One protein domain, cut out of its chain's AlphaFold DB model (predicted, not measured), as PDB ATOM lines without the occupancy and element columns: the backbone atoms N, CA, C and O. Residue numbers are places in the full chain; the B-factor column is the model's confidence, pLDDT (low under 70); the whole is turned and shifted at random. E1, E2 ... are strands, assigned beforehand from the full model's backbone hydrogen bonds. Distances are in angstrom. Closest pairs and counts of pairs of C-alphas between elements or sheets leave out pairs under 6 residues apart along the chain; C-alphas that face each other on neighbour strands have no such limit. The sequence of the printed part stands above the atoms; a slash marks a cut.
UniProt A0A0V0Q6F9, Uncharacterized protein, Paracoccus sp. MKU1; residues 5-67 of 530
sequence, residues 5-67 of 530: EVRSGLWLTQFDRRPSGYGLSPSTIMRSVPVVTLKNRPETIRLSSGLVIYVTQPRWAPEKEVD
ATOM      1  N   GLU A   5      89.012-109.154  68.167       84.50
ATOM      2  CA  GLU A   5      88.121-109.486  67.049       84.50
ATOM      3  C   GLU A   5      88.098-111.006  66.859       84.50
ATOM      4  O   GLU A   5      89.127-111.616  66.576       84.50
ATOM      5  N   VAL A   6      86.929-111.630  67.021       81.50
ATOM      6  CA  VAL A   6      86.778-113.094  66.878       81.50
ATOM      7  C   VAL A   6      86.181-113.477  65.533       81.50
ATOM      8  O   VAL A   6      86.439-114.548  64.988       81.50
ATOM      9  N   ARG A   7      85.363-112.591  64.974       78.44
ATOM     10  CA  ARG A   7      84.776-112.706  63.640       78.44
ATOM     11  C   ARG A   7      84.647-111.291  63.095       78.44
ATOM     12  O   ARG A   7      84.569-110.358  63.883       78.44
ATOM     13  N   SER A   8      84.600-111.132  61.773       79.75
ATOM     14  CA  SER A   8      84.488-109.810  61.140       79.75
ATOM     15  C   SER A   8      83.403-108.953  61.810       79.75
ATOM     16  O   SER A   8      82.220-109.297  61.760       79.75
ATOM     17  N   GLY A   9      83.819-107.874  62.484       78.12
ATOM     18  CA  GLY A   9      82.928-106.937  63.176       78.12
ATOM     19  C   GLY A   9      82.365-107.383  64.537       78.12
ATOM     20  O   GLY A   9      81.589-106.625  65.123       78.12
ATOM     21  N   LEU A  10      82.749-108.554  65.058       86.00
ATOM     22  CA  LEU A  10      82.380-109.068  66.384       86.00
ATOM     23  C   LEU A  10      83.598-109.110  67.309       86.00
ATOM     24  O   LEU A  10      84.614-109.733  66.991       86.00
ATOM     25  N   TRP A  11      83.461-108.488  68.477       87.38
ATOM     26  CA  TRP A  11      84.560-108.266  69.410       87.38
ATOM     27  C   TRP A  11      84.267-108.875  70.779       87.38
ATOM     28  O   TRP A  11      83.151-108.775  71.283       87.38
ATOM     29  N   LEU A  12      85.281-109.472  71.397       87.38
ATOM     30  CA  LEU A  12      85.267-109.887  72.796       87.38
ATOM     31  C   LEU A  12      85.913-108.819  73.663       87.38
ATOM     32  O   LEU A  12      87.050-108.425  73.414       87.38
ATOM     33  N   THR A  13      85.211-108.410  74.711       81.62
ATOM     34  CA  THR A  13      85.709-107.504  75.758       81.62
ATOM     35  C   THR A  13      86.040-108.237  77.059       81.62
ATOM     36  O   THR A  13      86.760-107.694  77.891       81.62
ATOM     37  N   GLN A  14      85.547-109.468  77.232       80.69
ATOM     38  CA  GLN A  14      85.765-110.299  78.418       80.69
ATOM     39  C   GLN A  14      86.634-111.512  78.048       80.69
ATOM     40  O   GLN A  14      86.163-112.459  77.418       80.69
ATOM     41  N   PHE A  15      87.921-111.472  78.398       81.25
ATOM     42  CA  PHE A  15      88.865-112.571  78.177       81.25
ATOM     43  C   PHE A  15      89.973-112.569  79.235       81.25
ATOM     44  O   PHE A  15      90.369-111.519  79.743       81.25
ATOM     45  N   ASP A  16      90.507-113.752  79.525       81.56
ATOM     46  CA  ASP A  16      91.569-113.942  80.504       81.56
ATOM     47  C   ASP A  16      92.938-113.933  79.824       81.56
ATOM     48  O   ASP A  16      93.178-114.599  78.809       81.56
ATOM     49  N   ARG A  17      93.884-113.205  80.422       78.44
ATOM     50  CA  ARG A  17      95.285-113.226  80.002       78.44
ATOM     51  C   ARG A  17      95.989-114.417  80.649       78.44
ATOM     52  O   ARG A  17      96.236-114.423  81.852       78.44
ATOM     53  N   ARG A  18      96.340-115.417  79.844       79.88
ATOM     54  CA  ARG A  18      97.115-116.596  80.250       79.88
ATOM     55  C   ARG A  18      98.587-116.446  79.828       79.88
ATOM     56  O   ARG A  18      98.892-115.676  78.917       79.88
ATOM     57  N   PRO A  19      99.522-117.203  80.432       71.88
ATOM     58  CA  PRO A  19     100.938-117.178  80.044       71.88
ATOM     59  C   PRO A  19     101.181-117.540  78.570       71.88
ATOM     60  O   PRO A  19     102.170-117.113  77.987       71.88
ATOM     61  N   SER A  20     100.271-118.308  77.965       74.38
ATOM     62  CA  SER A  20     100.307-118.732  76.562       74.38
ATOM     63  C   SER A  20      99.557-117.805  75.593       74.38
ATOM     64  O   SER A  20      99.538-118.085  74.398       74.38
ATOM     65  N   GLY A  21      98.933-116.723  76.075       76.81
ATOM     66  CA  GLY A  21      98.155-115.793  75.251       76.81
ATOM     67  C   GLY A  21      96.829-115.379  75.890       76.81
ATOM     68  O   GLY A  21      96.613-115.551  77.086       76.81
ATOM     69  N   TYR A  22      95.925-114.826  75.088       77.50
ATOM     70  CA  TYR A  22      94.575-114.465  75.523       77.50
ATOM     71  C   TYR A  22      93.602-115.603  75.222       77.50
ATOM     72  O   TYR A  22      93.681-116.218  74.159       77.50
ATOM     73  N   GLY A  23      92.690-115.892  76.145       75.88
ATOM     74  CA  GLY A  23      91.694-116.940  75.955       75.88
ATOM     75  C   GLY A  23      90.439-116.716  76.785       75.88
ATOM     76  O   GLY A  23      90.424-115.916  77.714       75.88
ATOM     77  N   LEU A  24      89.378-117.439  76.445       80.06
ATOM     78  CA  LEU A  24      88.144-117.452  77.228       80.06
ATOM     79  C   LEU A  24      88.344-118.221  78.545       80.06
ATOM     80  O   LEU A  24      89.244-119.066  78.658       80.06
ATOM     81  N   SER A  25      87.511-117.936  79.547       77.88
ATOM     82  CA  SER A  25      87.481-118.705  80.795       77.88
ATOM     83  C   SER A  25      87.180-120.182  80.488       77.88
ATOM     84  O   SER A  25      86.403-120.476  79.576       77.88
ATOM     85  N   PRO A  26      87.764-121.147  81.227       70.94
ATOM     86  CA  PRO A  26      87.463-122.566  81.030       70.94
ATOM     87  C   PRO A  26      85.992-122.927  81.313       70.94
ATOM     88  O   PRO A  26      85.564-124.012  80.937       70.94
ATOM     89  N   SER A  27      85.216-122.036  81.943       71.81
ATOM     90  CA  SER A  27      83.775-122.202  82.170       71.81
ATOM     91  C   SER A  27      82.893-121.549  81.097       71.81
ATOM     92  O   SER A  27      81.670-121.600  81.208       71.81
ATOM     93  N   THR A  28      83.471-120.892  80.087       75.44
ATOM     94  CA  THR A  28      82.698-120.216  79.038       75.44
ATOM     95  C   THR A  28      82.125-121.233  78.051       75.44
ATOM     96  O   THR A  28      82.861-121.962  77.385       75.44
ATOM     97  N   ILE A  29      80.800-121.245  77.916       77.88
ATOM     98  CA  ILE A  29      80.091-122.067  76.935       77.88
ATOM     99  C   ILE A  29      80.244-121.415  75.555       77.88
ATOM    100  O   ILE A  29      79.710-120.337  75.308       77.88
ATOM    101  N   MET A  30      80.942-122.082  74.629       78.44
ATOM    102  CA  MET A  30      81.223-121.552  73.279       78.44
ATOM    103  C   MET A  30      79.968-121.269  72.433       78.44
ATOM    104  O   MET A  30      80.044-120.527  71.454       78.44
ATOM    105  N   ARG A  31      78.818-121.844  72.820       74.81
ATOM    106  CA  ARG A  31      77.512-121.685  72.156       74.81
ATOM    107  C   ARG A  31      76.884-120.305  72.374       74.81
ATOM    108  O   ARG A  31      76.076-119.871  71.561       74.81
ATOM    109  N   SER A  32      77.239-119.632  73.465       77.19
ATOM    110  CA  SER A  32      76.614-118.386  73.916       77.19
ATOM    111  C   SER A  32      77.680-117.467  74.505       77.19
ATOM    112  O   SER A  32      77.723-117.218  75.712       77.19
ATOM    113  N   VAL A  33      78.602-117.003  73.659       84.94
ATOM    114  CA  VAL A  33      79.676-116.116  74.113       84.94
ATOM    115  C   VAL A  33      79.226-114.663  73.957       84.94
ATOM    116  O   VAL A  33      78.795-114.286  72.860       84.94
ATOM    117  N   PRO A  34      79.304-113.835  75.015       83.94
ATOM    118  CA  PRO A  34      78.944-112.428  74.931       83.94
ATOM    119  C   PRO A  34      79.957-111.692  74.049       83.94
ATOM    120  O   PRO A  34      81.136-111.582  74.382       83.94
ATOM    121  N   VAL A  35      79.492-111.188  72.910       87.50
ATOM    122  CA  VAL A  35      80.276-110.358  71.989       87.50
ATOM    123  C   VAL A  35      79.636-108.985  71.840       87.50
ATOM    124  O   VAL A  35      78.421-108.823  71.944       87.50
ATOM    125  N   VAL A  36      80.455-107.983  71.549       88.19
ATOM    126  CA  VAL A  36      80.019-106.612  71.275       88.19
ATOM    127  C   VAL A  36      80.291-106.243  69.819       88.19
ATOM    128  O   VAL A  36      81.232-106.725  69.185       88.19
ATOM    129  N   THR A  37      79.459-105.359  69.276       88.00
ATOM    130  CA  THR A  37      79.660-104.733  67.963       88.00
ATOM    131  C   THR A  37      79.995-103.255  68.127       88.00
ATOM    132  O   THR A  37      79.702-102.642  69.154       88.00
ATOM    133  N   LEU A  38      80.619-102.652  67.118       85.44
ATOM    134  CA  LEU A  38      80.868-101.211  67.102       85.44
ATOM    135  C   LEU A  38      79.607-100.474  66.629       85.44
ATOM    136  O   LEU A  38      79.116-100.722  65.529       85.44
ATOM    137  N   LYS A  39      79.080 -99.564  67.457       84.12
ATOM    138  CA  LYS A  39      77.922 -98.715  67.115       84.12
ATOM    139  C   LYS A  39      78.319 -97.556  66.196       84.12
ATOM    140  O   LYS A  39      77.511 -97.099  65.395       84.12
ATOM    141  N   ASN A  40      79.550 -97.063  66.323       80.06
ATOM    142  CA  ASN A  40      80.145 -96.076  65.425       80.06
ATOM    143  C   ASN A  40      81.046 -96.753  64.378       80.06
ATOM    144  O   ASN A  40      81.446 -97.902  64.541       80.06
ATOM    145  N   ARG A  41      81.394 -96.028  63.307       79.69
ATOM    146  CA  ARG A  41      82.446 -96.418  62.352       79.69
ATOM    147  C   ARG A  41      83.721 -95.612  62.646       79.69
ATOM    148  O   ARG A  41      83.964 -94.629  61.950       79.69
ATOM    149  N   PRO A  42      84.480 -95.935  63.713       81.94
ATOM    150  CA  PRO A  42      85.718 -95.228  64.011       81.94
ATOM    151  C   PRO A  42      86.748 -95.487  62.908       81.94
ATOM    152  O   PRO A  42      86.818 -96.588  62.355       81.94
ATOM    153  N   GLU A  43      87.572 -94.488  62.608       81.88
ATOM    154  CA  GLU A  43      88.745 -94.678  61.756       81.88
ATOM    155  C   GLU A  43      89.701 -95.666  62.437       81.88
ATOM    156  O   GLU A  43      90.025 -95.527  63.622       81.88
ATOM    157  N   THR A  44      90.113 -96.701  61.701       84.19
ATOM    158  CA  THR A  44      90.967 -97.779  62.214       84.19
ATOM    159  C   THR A  44      92.245 -97.892  61.405       84.19
ATOM    160  O   THR A  44      92.226 -97.857  60.176       84.19
ATOM    161  N   ILE A  45      93.360 -98.079  62.105       83.00
ATOM    162  CA  ILE A  45      94.649 -98.441  61.523       83.00
ATOM    163  C   ILE A  45      94.906 -99.901  61.898       83.00
ATOM    164  O   ILE A  45      95.075-100.226  63.074       83.00
ATOM    165  N   ARG A  46      94.899-100.795  60.903       83.56
ATOM    166  CA  ARG A  46      95.197-102.223  61.087       83.56
ATOM    167  C   ARG A  46      96.671-102.478  60.783       83.56
ATOM    168  O   ARG A  46      97.107-102.277  59.652       83.56
ATOM    169  N   LEU A  47      97.435-102.907  61.782       84.19
ATOM    170  CA  LEU A  47      98.839-103.281  61.615       84.19
ATOM    171  C   LEU A  47      98.963-104.722  61.102       84.19
ATOM    172  O   LEU A  47      98.103-105.563  61.357       84.19
ATOM    173  N   SER A  48     100.079-105.035  60.441       79.69
ATOM    174  CA  SER A  48     100.405-106.397  59.979       79.69
ATOM    175  C   SER A  48     100.555-107.412  61.120       79.69
ATOM    176  O   SER A  48     100.442-108.612  60.891       79.69
ATOM    177  N   SER A  49     100.760-106.939  62.351       78.94
ATOM    178  CA  SER A  49     100.755-107.747  63.575       78.94
ATOM    179  C   SER A  49      99.354-108.181  64.032       78.94
ATOM    180  O   SER A  49      99.243-108.889  65.029       78.94
ATOM    181  N   GLY A  50      98.286-107.744  63.351       73.94
ATOM    182  CA  GLY A  50      96.895-107.990  63.750       73.94
ATOM    183  C   GLY A  50      96.360-107.013  64.802       73.94
ATOM    184  O   GLY A  50      95.198-107.106  65.187       73.94
ATOM    185  N   LEU A  51      97.175-106.050  65.253       80.62
ATOM    186  CA  LEU A  51      96.739-104.989  66.160       80.62
ATOM    187  C   LEU A  51      95.860-103.978  65.409       80.62
ATOM    188  O   LEU A  51      96.271-103.430  64.381       80.62
ATOM    189  N   VAL A  52      94.677-103.693  65.951       80.69
ATOM    190  CA  VAL A  52      93.768-102.663  65.435       80.69
ATOM    191  C   VAL A  52      93.807-101.456  66.364       80.69
ATOM    192  O   VAL A  52      93.414-101.548  67.525       80.69
ATOM    193  N   ILE A  53      94.292-100.324  65.857       81.25
ATOM    194  CA  ILE A  53      94.338 -99.056  66.589       81.25
ATOM    195  C   ILE A  53      93.166 -98.196  66.121       81.25
ATOM    196  O   ILE A  53      93.050 -97.884  64.936       81.25
ATOM    197  N   TYR A  54      92.304 -97.805  67.053       81.94
ATOM    198  CA  TYR A  54      91.221 -96.863  66.788       81.94
ATOM    199  C   TYR A  54      91.736 -95.427  66.927       81.94
ATOM    200  O   TYR A  54      92.258 -95.061  67.979       81.94
ATOM    201  N   VAL A  55      91.581 -94.615  65.878       80.25
ATOM    202  CA  VAL A  55      91.962 -93.189  65.881       80.25
ATOM    203  C   VAL A  55      90.975 -92.369  66.723       80.25
ATOM    204  O   VAL A  55      91.351 -91.403  67.380       80.25
ATOM    205  N   THR A  56      89.709 -92.793  66.759       80.81
ATOM    206  CA  THR A  56      88.643 -92.217  67.592       80.81
ATOM    207  C   THR A  56      88.110 -93.247  68.585       80.81
ATOM    208  O   THR A  56      88.155 -94.448  68.326       80.81
ATOM    209  N   GLN A  57      87.600 -92.805  69.741       80.81
ATOM    210  CA  GLN A  57      87.124 -93.735  70.774       80.81
ATOM    211  C   GLN A  57      85.975 -94.626  70.245       80.81
ATOM    212  O   GLN A  57      84.938 -94.102  69.813       80.81
ATOM    213  N   PRO A  58      86.122 -95.967  70.279       82.50
ATOM    214  CA  PRO A  58      85.067 -96.878  69.852       82.50
ATOM    215  C   PRO A  58      83.895 -96.842  70.839       82.50
ATOM    216  O   PRO A  58      84.085 -96.841  72.056       82.50
ATOM    217  N   ARG A  59      82.667 -96.826  70.314       84.31
ATOM    218  CA  ARG A  59      81.434 -96.973  71.096       84.31
ATOM    219  C   ARG A  59      80.898 -98.383  70.897       84.31
ATOM    220  O   ARG A  59      80.407 -98.710  69.816       84.31
ATOM    221  N   TRP A  60      80.980 -99.196  71.941       86.06
ATOM    222  CA  TRP A  60      80.489-100.571  71.937       86.06
ATOM    223  C   TRP A  60      78.964-100.611  72.073       86.06
ATOM    224  O   TRP A  60      78.368 -99.861  72.846       86.06
ATOM    225  N   ALA A  61      78.332-101.465  71.278       86.06
ATOM    226  CA  ALA A  61      76.939-101.853  71.429       86.06
ATOM    227  C   ALA A  61      76.768-102.740  72.680       86.06
ATOM    228  O   ALA A  61      77.760-103.284  73.173       86.06
ATOM    229  N   PRO A  62      75.535-102.896  73.200       85.06
ATOM    230  CA  PRO A  62      75.272-103.859  74.266       85.06
ATOM    231  C   PRO A  62      75.717-105.272  73.867       85.06
ATOM    232  O   PRO A  62      75.677-105.633  72.687       85.06
ATOM    233  N   GLU A  63      76.142-106.049  74.863       85.31
ATOM    234  CA  GLU A  63      76.581-107.434  74.684       85.31
ATOM    235  C   GLU A  63      75.460-108.275  74.063       85.31
ATOM    236  O   GLU A  63      74.293-108.196  74.455       85.31
ATOM    237  N   LYS A  64      75.830-109.076  73.066       85.44
ATOM    238  CA  LYS A  64      74.955-110.025  72.391       85.44
ATOM    239  C   LYS A  64      75.598-111.401  72.447       85.44
ATOM    240  O   LYS A  64      76.761-111.552  72.090       85.44
ATOM    241  N   GLU A  65      74.833-112.408  72.839       82.44
ATOM    242  CA  GLU A  65      75.298-113.792  72.823       82.44
ATOM    243  C   GLU A  65      75.388-114.309  71.384       82.44
ATOM    244  O   GLU A  65      74.440-114.194  70.597       82.44
ATOM    245  N   VAL A  66      76.554-114.843  71.023       81.31
ATOM    246  CA  VAL A  66      76.812-115.419  69.700       81.31
ATOM    247  C   VAL A  66      77.565-116.739  69.842       81.31
ATOM    248  O   VAL A  66      78.465-116.876  70.669       81.31
ATOM    249  N   ASP A  67      77.209-117.696  68.987       82.25
ATOM    250  CA  ASP A  67      77.914-118.966  68.850       82.25
ATOM    251  C   ASP A  67      79.234-118.780  68.082       82.25
ATOM    252  O   ASP A  67      79.260-118.377  66.904       82.25
TER     253      ASP A  67
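Overview. This is residues 5 to 67 of the 530 residues of an uncharacterized protein of Paracoccus sp. MKU1 (UniProt A0A0V0Q6F9). With little regular structure, the model is a loose U of loops and tiny hairpins: E3-E4 and E6-E7 form its two arms, the pair E5-E8 lies in its base, and hairpin E1-E2 lies between the arms. The printed part has 63 residues, with no named helix and eight strands, E1 to E8, in four antiparallel two-stranded sheets. The class is all strand, though named elements hold only 24 residues. It is only just loose, close to compact, with a radius of gyration of the C-alphas of 12.9 A and spans of 34 by 28 by 17 A.

Along the chain. E1 is residues 5 to 7, from C-alpha 5 at (88.121, -109.486, 67.049), 5.8 A long. E2 is 10 to 12, 7.1 A; E3 16 to 18, 6.2 A; E4 21 to 23, 6.6 A; E5 33 to 35, 6.2 A; E6 44 to 46, 6.2 A; E7 52 to 54, 6.5 A; E8 64 to 66, 6.3 A, ending at C-alpha 66 (76.812, -115.419, 69.700).

Arrangement. Within hydrogen-bond range are N 10 and O 7 in hairpin E1-E2, 2.8 A, N 16 and O 23 in hairpin E3-E4, 2.8 A, N 45 and O 53 in hairpin E6-E7, 2.9 A, and N 64 and O 35 between E5 and E8, 2.8 A. The closest C-alphas of E2 and E5, Leu 12 and Val 35, are 5.1 A apart. E3 and E6 are apart.

Size, cuts and confidence. The C-alphas farthest apart, of Ser 27 and Glu 43, are 34.6 A apart. The printed part has no cut, no link is long, and no printed residue is under 70 in pLDDT.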